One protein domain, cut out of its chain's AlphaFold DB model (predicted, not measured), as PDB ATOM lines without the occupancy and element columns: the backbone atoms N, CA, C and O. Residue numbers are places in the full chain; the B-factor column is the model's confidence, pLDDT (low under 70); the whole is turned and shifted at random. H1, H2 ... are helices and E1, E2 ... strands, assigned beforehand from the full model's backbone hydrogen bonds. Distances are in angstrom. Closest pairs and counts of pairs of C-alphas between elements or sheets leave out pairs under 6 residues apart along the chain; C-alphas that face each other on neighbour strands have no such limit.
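What this domain is: This is residues 7 to 74 of the 74 residues of an uncharacterized protein of Clostridium ljungdahlii (strain ATCC 55383 / DSM 13528 / PETC) (UniProt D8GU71). A narrow three-stranded sheet is covered on one face by H1, and H2 folds back along H1, clear of the sheet. The printed part has 68 residues, in the order E1 E2 E3 H1 H2, class mixed; E1 - E2 - E3 is a meander, each strand the antiparallel neighbour of the one before. The whole is flat, 37 by 32 by 15 A, and only just compact, close to loose, with a radius of gyration of the C-alphas of 12.7 A.

Where its parts are: E2, residues 24 to 32, spans 24.6 A; E1 is 14 to 18, from C-alpha 14 at (147.429, 128.950, 117.411), and E3 35 to 38. H1, residues 40 to 52, spans 18.3 A; H2, 57 to 72, spans 22.5 A, ending at C-alpha 72 (142.683, 130.758, 94.202).

How they stand to each other: Hairpin E1 and E2 has N 15 and O 27 within hydrogen-bond range, 2.8 A; hairpin E2 and E3 has N 30 and O 37, 2.7 A. H1 is on the sheet, height 8.9 A; its closest C-alphas to E2 are Glu 42 and Ile 27, 5.8 A. H1 and H2 touch, closest C-alphas Ala 47 and Gly 58, 4.2 A, at a shallow tilt of 26 degrees, opposite ways. In both helices every O i to N i+4 pair is within hydrogen-bond range. H2 is apart from E1, E2 and E3.

The domain as a whole: The C-alphas farthest apart, Asn 21 and Lys 74, are 38.2 A apart. The printed part has no cut, and its four links are tight. Residues 7 to 12 and 74 have pLDDT under 70.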
ATOM      1  N   VAL A   7     141.800 134.645 123.364       56.22
ATOM      2  CA  VAL A   7     143.133 134.674 123.972       56.22
ATOM      3  C   VAL A   7     144.111 134.187 122.911       56.22
ATOM      4  O   VAL A   7     144.126 133.015 122.534       56.22
ATOM      5  N   TYR A   8     144.903 135.117 122.386       55.84
ATOM      6  CA  TYR A   8     146.046 134.803 121.537       55.84
ATOM      7  C   TYR A   8     147.256 134.574 122.445       55.84
ATOM      8  O   TYR A   8     147.636 135.471 123.198       55.84
ATOM      9  N   SER A   9     147.832 133.370 122.410       56.56
ATOM     10  CA  SER A   9     149.092 133.094 123.098       56.56
ATOM     11  C   SER A   9     150.248 133.386 122.151       56.56
ATOM     12  O   SER A   9     150.298 132.842 121.053       56.56
ATOM     13  N   PHE A  10     151.196 134.211 122.597       53.38
ATOM     14  CA  PHE A  10     152.451 134.467 121.881       53.38
ATOM     15  C   PHE A  10     153.428 133.278 121.925       53.38
ATOM     16  O   PHE A  10     154.491 133.324 121.309       53.38
ATOM     17  N   GLU A  11     153.066 132.197 122.618       53.38
ATOM     18  CA  GLU A  11     153.770 130.919 122.578       53.38
ATOM     19  C   GLU A  11     153.101 129.973 121.565       53.38
ATOM     20  O   GLU A  11     152.384 129.047 121.947       53.38
ATOM     21  N   GLY A  12     153.319 130.199 120.263       67.25
ATOM     22  CA  GLY A  12     153.089 129.163 119.245       67.25
ATOM     23  C   GLY A  12     152.398 129.591 117.949       67.25
ATOM     24  O   GLY A  12     152.580 130.691 117.437       67.25
ATOM     25  N   ASP A  13     151.655 128.639 117.385       81.62
ATOM     26  CA  ASP A  13     151.034 128.634 116.058       81.62
ATOM     27  C   ASP A  13     149.501 128.476 116.147       81.62
ATOM     28  O   ASP A  13     148.871 127.821 115.309       81.62
ATOM     29  N   LYS A  14     148.879 129.050 117.191       85.12
ATOM     30  CA  LYS A  14     147.429 128.950 117.411       85.12
ATOM     31  C   LYS A  14     146.782 130.130 118.143       85.12
ATOM     32  O   LYS A  14     147.364 130.732 119.039       85.12
ATOM     33  N   ALA A  15     145.511 130.369 117.827       85.75
ATOM     34  CA  ALA A  15     144.591 131.254 118.535       85.75
ATOM     35  C   ALA A  15     143.466 130.443 119.201       85.75
ATOM     36  O   ALA A  15     142.902 129.540 118.576       85.75
ATOM     37  N   ILE A  16     143.121 130.775 120.450       87.44
ATOM     38  CA  ILE A  16     142.057 130.104 121.210       87.44
ATOM     39  C   ILE A  16     140.876 131.062 121.394       87.44
ATOM     40  O   ILE A  16     141.029 132.205 121.834       87.44
ATOM     41  N   PHE A  17     139.681 130.583 121.059       85.94
ATOM     42  CA  PHE A  17     138.417 131.298 121.215       85.94
ATOM     43  C   PHE A  17     137.521 130.543 122.191       85.94
ATOM     44  O   PHE A  17     137.387 129.332 122.072       85.94
ATOM     45  N   ILE A  18     136.887 131.252 123.120       85.81
ATOM     46  CA  ILE A  18     136.024 130.651 124.145       85.81
ATOM     47  C   ILE A  18     134.590 131.156 123.946       85.81
ATOM     48  O   ILE A  18     134.386 132.355 123.720       85.81
ATOM     49  N   ASP A  19     133.605 130.251 123.963       82.62
ATOM     50  CA  ASP A  19     132.183 130.621 123.930       82.62
ATOM     51  C   ASP A  19     131.601 130.870 125.332       82.62
ATOM     52  O   ASP A  19     132.276 130.753 126.350       82.62
ATOM     53  N   ASN A  20     130.319 131.240 125.401       79.31
ATOM     54  CA  ASN A  20     129.651 131.526 126.678       79.31
ATOM     55  C   ASN A  20     129.441 130.284 127.568       79.31
ATOM     56  O   ASN A  20     128.983 130.439 128.696       79.31
ATOM     57  N   ASN A  21     129.701 129.080 127.055       83.94
ATOM     58  CA  ASN A  21     129.608 127.817 127.785       83.94
ATOM     59  C   ASN A  21     131.005 127.249 128.099       83.94
ATOM     60  O   ASN A  21     131.123 126.050 128.337       83.94
ATOM     61  N   ASP A  22     132.049 128.083 128.034       82.88
ATOM     62  CA  ASP A  22     133.451 127.706 128.236       82.88
ATOM     63  C   ASP A  22     133.967 126.635 127.253       82.88
ATOM     64  O   ASP A  22     134.963 125.964 127.521       82.88
ATOM     65  N   ASN A  23     133.333 126.471 126.081       85.50
ATOM     66  CA  ASN A  23     133.901 125.612 125.043       85.50
ATOM     67  C   ASN A  23     135.004 126.348 124.292       85.50
ATOM     68  O   ASN A  23     134.804 127.457 123.784       85.50
ATOM     69  N   GLU A  24     136.134 125.669 124.131       88.94
ATOM     70  CA  GLU A  24     137.281 126.191 123.406       88.94
ATOM     71  C   GLU A  24     137.246 125.801 121.923       88.94
ATOM     72  O   GLU A  24     136.990 124.656 121.538       88.94
ATOM     73  N   LEU A  25     137.554 126.772 121.072       89.25
ATOM     74  CA  LEU A  25     137.891 126.586 119.675       89.25
ATOM     75  C   LEU A  25     139.352 126.972 119.468       89.25
ATOM     76  O   LEU A  25     139.722 128.138 119.576       89.25
ATOM     77  N   GLU A  26     140.151 125.991 119.067       90.44
ATOM     78  CA  GLU A  26     141.518 126.214 118.609       90.44
ATOM     79  C   GLU A  26     141.547 126.458 117.092       90.44
ATOM     80  O   GLU A  26     140.986 125.669 116.317       90.44
ATOM     81  N   ILE A  27     142.208 127.542 116.685       91.06
ATOM     82  CA  ILE A  27     142.471 127.938 115.298       91.06
ATOM     83  C   ILE A  27     143.973 127.967 115.079       91.06
ATOM     84  O   ILE A  27     144.674 128.717 115.752       91.06
ATOM     85  N   LYS A  28     144.475 127.201 114.114       89.88
ATOM     86  CA  LYS A  28     145.906 127.232 113.783       89.88
ATOM     87  C   LYS A  28     146.259 128.508 113.021       89.88
ATOM     88  O   LYS A  28     145.636 128.825 112.004       89.88
ATOM     89  N   THR A  29     147.279 129.209 113.495       88.12
ATOM     90  CA  THR A  29     147.806 130.462 112.950       88.12
ATOM     91  C   THR A  29     149.279 130.297 112.606       88.12
ATOM     92  O   THR A  29     150.011 129.559 113.252       88.12
ATOM     93  N   LYS A  30     149.758 131.013 111.597       87.19
ATOM     94  CA  LYS A  30     151.177 131.096 111.272       87.19
ATOM     95  C   LYS A  30     151.604 132.549 111.332       87.19
ATOM     96  O   LYS A  30     151.078 133.364 110.583       87.19
ATOM     97  N   HIS A  31     152.575 132.843 112.183       84.06
ATOM     98  CA  HIS A  31     153.141 134.177 112.288       84.06
ATOM     99  C   HIS A  31     154.286 134.335 111.280       84.06
ATOM    100  O   HIS A  31     155.268 133.587 111.324       84.06
ATOM    101  N   ILE A  32     154.156 135.264 110.333       84.06
ATOM    102  CA  ILE A  32     155.188 135.568 109.335       84.06
ATOM    103  C   ILE A  32     155.328 137.083 109.232       84.06
ATOM    104  O   ILE A  32     154.359 137.771 108.943       84.06
ATOM    105  N   ASN A  33     156.547 137.602 109.409       83.19
ATOM    106  CA  ASN A  33     156.873 139.022 109.217       83.19
ATOM    107  C   ASN A  33     155.969 140.006 109.993       83.19
ATOM    108  O   ASN A  33     155.676 141.089 109.495       83.19
ATOM    109  N   GLY A  34     155.532 139.650 111.205       80.56
ATOM    110  CA  GLY A  34     154.638 140.494 112.007       80.56
ATOM    111  C   GLY A  34     153.155 140.368 111.647       80.56
ATOM    112  O   GLY A  34     152.332 141.036 112.265       80.56
ATOM    113  N   GLU A  35     152.804 139.511 110.686       82.00
ATOM    114  CA  GLU A  35     151.426 139.216 110.304       82.00
ATOM    115  C   GLU A  35     151.015 137.814 110.761       82.00
ATOM    116  O   GLU A  35     151.768 136.844 110.630       82.00
ATOM    117  N   ASP A  36     149.782 137.698 111.250       81.88
ATOM    118  CA  ASP A  36     149.162 136.416 111.560       81.88
ATOM    119  C   ASP A  36     148.340 135.925 110.375       81.88
ATOM    120  O   ASP A  36     147.371 136.548 109.934       81.88
ATOM    121  N   LEU A  37     148.724 134.760 109.872       86.69
ATOM    122  CA  LEU A  37     148.079 134.105 108.750       86.69
ATOM    123  C   LEU A  37     147.291 132.899 109.247       86.69
ATOM    124  O   LEU A  37     147.762 132.130 110.081       86.69
ATOM    125  N   ILE A  38     146.111 132.680 108.682       90.81
ATOM    126  CA  ILE A  38     145.330 131.458 108.894       90.81
ATOM    127  C   ILE A  38     145.053 130.796 107.554       90.81
ATOM    128  O   ILE A  38     144.913 131.463 106.528       90.81
ATOM    129  N   SER A  39     144.965 129.467 107.550       91.62
ATOM    130  CA  SER A  39     144.541 128.750 106.348       91.62
ATOM    131  C   SER A  39     143.056 129.004 106.063       91.62
ATOM    132  O   SER A  39     142.280 129.301 106.972       91.62
ATOM    133  N   LEU A  40     142.625 128.815 104.813       92.94
ATOM    134  CA  LEU A  40     141.204 128.937 104.457       92.94
ATOM    135  C   LEU A  40     140.310 127.948 105.221       92.94
ATOM    136  O   LEU A  40     139.164 128.272 105.519       92.94
ATOM    137  N   ASN A  41     140.827 126.768 105.569       93.56
ATOM    138  CA  ASN A  41     140.080 125.774 106.341       93.56
ATOM    139  C   ASN A  41     139.886 126.220 107.796       93.56
ATOM    140  O   ASN A  41     138.787 126.112 108.333       93.56
ATOM    141  N   GLU A  42     140.935 126.768 108.409       94.75
ATOM    142  CA  GLU A  42     140.871 127.329 109.763       94.75
ATOM    143  C   GLU A  42     139.967 128.573 109.805       94.75
ATOM    144  O   GLU A  42     139.143 128.720 110.708       94.75
ATOM    145  N   ALA A  43     140.025 129.419 108.772       93.81
ATOM    146  CA  ALA A  43     139.126 130.559 108.620       93.81
ATOM    147  C   ALA A  43     137.653 130.133 108.485       93.81
ATOM    148  O   ALA A  43     136.783 130.726 109.123       93.81
ATOM    149  N   GLU A  44     137.354 129.089 107.703       95.88
ATOM    150  CA  GLU A  44     135.992 128.552 107.582       95.88
ATOM    151  C   GLU A  44     135.479 128.001 108.918       95.88
ATOM    152  O   GLU A  44     134.338 128.257 109.311       95.88
ATOM    153  N   LYS A  45     136.329 127.256 109.632       95.12
ATOM    154  CA  LYS A  45     136.023 126.696 110.952       95.12
ATOM    155  C   LYS A  45     135.655 127.805 111.941       95.12
ATOM    156  O   LYS A  45     134.609 127.716 112.588       95.12
ATOM    157  N   LEU A  46     136.461 128.868 111.998       93.25
ATOM    158  CA  LEU A  46     136.196 130.045 112.826       93.25
ATOM    159  C   LEU A  46     134.887 130.739 112.434       93.25
ATOM    160  O   LEU A  46     134.080 131.064 113.303       93.25
ATOM    161  N   ALA A  47     134.643 130.918 111.135       95.19
ATOM    162  CA  ALA A  47     133.428 131.546 110.625       95.19
ATOM    163  C   ALA A  47     132.163 130.788 111.060       95.19
ATOM    164  O   ALA A  47     131.231 131.381 111.607       95.19
ATOM    165  N   ARG A  48     132.145 129.461 110.883       94.69
ATOM    166  CA  ARG A  48     131.014 128.602 111.274       94.69
ATOM    167  C   ARG A  48     130.778 128.608 112.777       94.69
ATOM    168  O   ARG A  48     129.631 128.673 113.215       94.69
ATOM    169  N   TRP A  49     131.848 128.561 113.566       92.88
ATOM    170  CA  TRP A  49     131.744 128.649 115.017       92.88
ATOM    171  C   TRP A  49     131.199 130.007 115.472       92.88
ATOM    172  O   TRP A  49     130.315 130.051 116.326       92.88
ATOM    173  N   ALA A  50     131.657 131.106 114.868       91.00
ATOM    174  CA  ALA A  50     131.169 132.447 115.171       91.00
ATOM    175  C   ALA A  50     129.667 132.577 114.863       91.00
ATOM    176  O   ALA A  50     128.913 133.051 115.711       91.00
ATOM    177  N   ILE A  51     129.218 132.067 113.709       93.12
ATOM    178  CA  ILE A  51     127.795 132.024 113.332       93.12
ATOM    179  C   ILE A  51     126.981 131.221 114.354       93.12
ATOM    180  O   ILE A  51     125.957 131.703 114.836       93.12
ATOM    181  N   LYS A  52     127.449 130.022 114.735       91.06
ATOM    182  CA  LYS A  52     126.782 129.171 115.738       91.06
ATOM    183  C   LYS A  52     126.631 129.877 117.093       91.06
ATOM    184  O   LYS A  52     125.649 129.652 117.790       91.06
ATOM    185  N   ASN A  53     127.576 130.751 117.433       88.00
ATOM    186  CA  ASN A  53     127.576 131.548 118.658       88.00
ATOM    187  C   ASN A  53     126.880 132.915 118.519       88.00
ATOM    188  O   ASN A  53     127.038 133.776 119.389       88.00
ATOM    189  N   GLY A  54     126.130 133.142 117.434       87.88
ATOM    190  CA  GLY A  54     125.365 134.372 117.216       87.88
ATOM    191  C   GLY A  54     126.205 135.594 116.835       87.88
ATOM    192  O   GLY A  54     125.704 136.717 116.873       87.88
ATOM    193  N   ASN A  55     127.476 135.413 116.463       88.44
ATOM    194  CA  ASN A  55     128.338 136.500 116.015       88.44
ATOM    195  C   ASN A  55     128.207 136.693 114.496       88.44
ATOM    196  O   ASN A  55     128.740 135.915 113.701       88.44
ATOM    197  N   LEU A  56     127.528 137.775 114.104       90.19
ATOM    198  CA  LEU A  56     127.234 138.096 112.704       90.19
ATOM    199  C   LEU A  56     128.487 138.266 111.832       90.19
ATOM    200  O   LEU A  56     128.435 137.960 110.646       90.19
ATOM    201  N   LYS A  57     129.635 138.646 112.414       90.88
ATOM    202  CA  LYS A  57     130.908 138.755 111.675       90.88
ATOM    203  C   LYS A  57     131.379 137.418 111.095       90.88
ATOM    204  O   LYS A  57     132.224 137.398 110.202       90.88
ATOM    205  N   GLY A  58     130.851 136.297 111.591       93.19
ATOM    206  CA  GLY A  58     131.113 134.984 111.013       93.19
ATOM    207  C   GLY A  58     130.598 134.855 109.574       93.19
ATOM    208  O   GLY A  58     131.247 134.188 108.773       93.19
ATOM    209  N   TYR A  59     129.501 135.531 109.208       96.06
ATOM    210  CA  TYR A  59     129.006 135.537 107.826       96.06
ATOM    211  C   TYR A  59     129.965 136.275 106.884       96.06
ATOM    212  O   TYR A  59     130.319 135.728 105.839       96.06
ATOM    213  N   ASP A  60     130.469 137.443 107.294       96.31
ATOM    214  CA  ASP A  60     131.447 138.220 106.518       96.31
ATOM    215  C   ASP A  60     132.740 137.424 106.282       96.31
ATOM    216  O   ASP A  60     133.326 137.444 105.196       96.31
ATOM    217  N   LEU A  61     133.208 136.701 107.306       94.56
ATOM    218  CA  LEU A  61     134.390 135.850 107.184       94.56
ATOM    219  C   LEU A  61     134.136 134.672 106.233       94.56
ATOM    220  O   LEU A  61     134.986 134.373 105.394       94.56
ATOM    221  N   LEU A  62     132.968 134.027 106.327       96.38
ATOM    222  CA  LEU A  62     132.604 132.906 105.461       96.38
ATOM    223  C   LEU A  62     132.533 133.323 103.986       96.38
ATOM    224  O   LEU A  62     133.010 132.594 103.116       96.38
ATOM    225  N   GLU A  63     131.990 134.506 103.700       96.19
ATOM    226  CA  GLU A  63     131.959 135.058 102.345       96.19
ATOM    227  C   GLU A  63     133.374 135.260 101.789       96.19
ATOM    228  O   GLU A  63     133.680 134.796 100.687       96.19
ATOM    229  N   LYS A  64     134.277 135.867 102.572       94.75
ATOM    230  CA  LYS A  64     135.683 136.051 102.170       94.75
ATOM    231  C   LYS A  64     136.379 134.723 101.881       94.75
ATOM    232  O   LYS A  64     137.106 134.624 100.891       94.75
ATOM    233  N   VAL A  65     136.132 133.697 102.698       95.00
ATOM    234  CA  VAL A  65     136.667 132.346 102.473       95.00
ATOM    235  C   VAL A  65     136.143 131.754 101.163       95.00
ATOM    236  O   VAL A  65     136.932 131.239 100.369       95.00
ATOM    237  N   ASN A  66     134.839 131.861 100.900       94.12
ATOM    238  CA  ASN A  66     134.231 131.351  99.670       94.12
ATOM    239  C   ASN A  66     134.793 132.050  98.424       94.12
ATOM    240  O   ASN A  66     135.170 131.382  97.460       94.12
ATOM    241  N   ILE A  67     134.919 133.380  98.462       94.69
ATOM    242  CA  ILE A  67     135.530 134.162  97.380       94.69
ATOM    243  C   ILE A  67     136.976 133.712  97.144       94.69
ATOM    244  O   ILE A  67     137.372 133.493  95.998       94.69
ATOM    245  N   ALA A  68     137.762 133.548  98.211       91.56
ATOM    246  CA  ALA A  68     139.151 133.119  98.105       91.56
ATOM    247  C   ALA A  68     139.277 131.709  97.507       91.56
ATOM    248  O   ALA A  68     140.101 131.503  96.618       91.56
ATOM    249  N   ARG A  69     138.422 130.760  97.912       90.88
ATOM    250  CA  ARG A  69     138.403 129.406  97.334       90.88
ATOM    251  C   ARG A  69     138.106 129.415  95.838       90.88
ATOM    252  O   ARG A  69     138.846 128.800  95.079       90.88
ATOM    253  N   ILE A  70     137.075 130.145  95.409       90.75
ATOM    254  CA  ILE A  70     136.694 130.240  93.989       90.75
ATOM    255  C   ILE A  70     137.830 130.840  93.150       90.75
ATOM    256  O   ILE A  70     138.071 130.411  92.021       90.75
ATOM    257  N   ARG A  71     138.516 131.858  93.686       90.75
ATOM    258  CA  ARG A  71     139.564 132.580  92.957       90.75
ATOM    259  C   ARG A  71     140.897 131.837  92.912       90.75
ATOM    260  O   ARG A  71     141.557 131.899  91.880       90.75
ATOM    261  N   TYR A  72     141.292 131.179  94.001       84.38
ATOM    262  CA  TYR A  72     142.683 130.758  94.202       84.38
ATOM    263  C   TYR A  72     142.883 129.258  94.445       84.38
ATOM    264  O   TYR A  72     144.016 128.801  94.361       84.38
ATOM    265  N   CYS A  73     141.832 128.483  94.730       77.12
ATOM    266  CA  CYS A  73     141.941 127.045  95.019       77.12
ATOM    267  C   CYS A  73     141.412 126.155  93.881       77.12
ATOM    268  O   CYS A  73     140.865 125.091  94.161       77.12
ATOM    269  N   LYS A  74     141.524 126.614  92.627       58.94
ATOM    270  CA  LYS A  74     141.154 125.820  91.445       58.94
ATOM    271  C   LYS A  74     142.003 124.563  91.301       58.94
ATOM    272  O   LYS A  74     143.224 124.659  91.551       58.94
TER     273      LYS A  74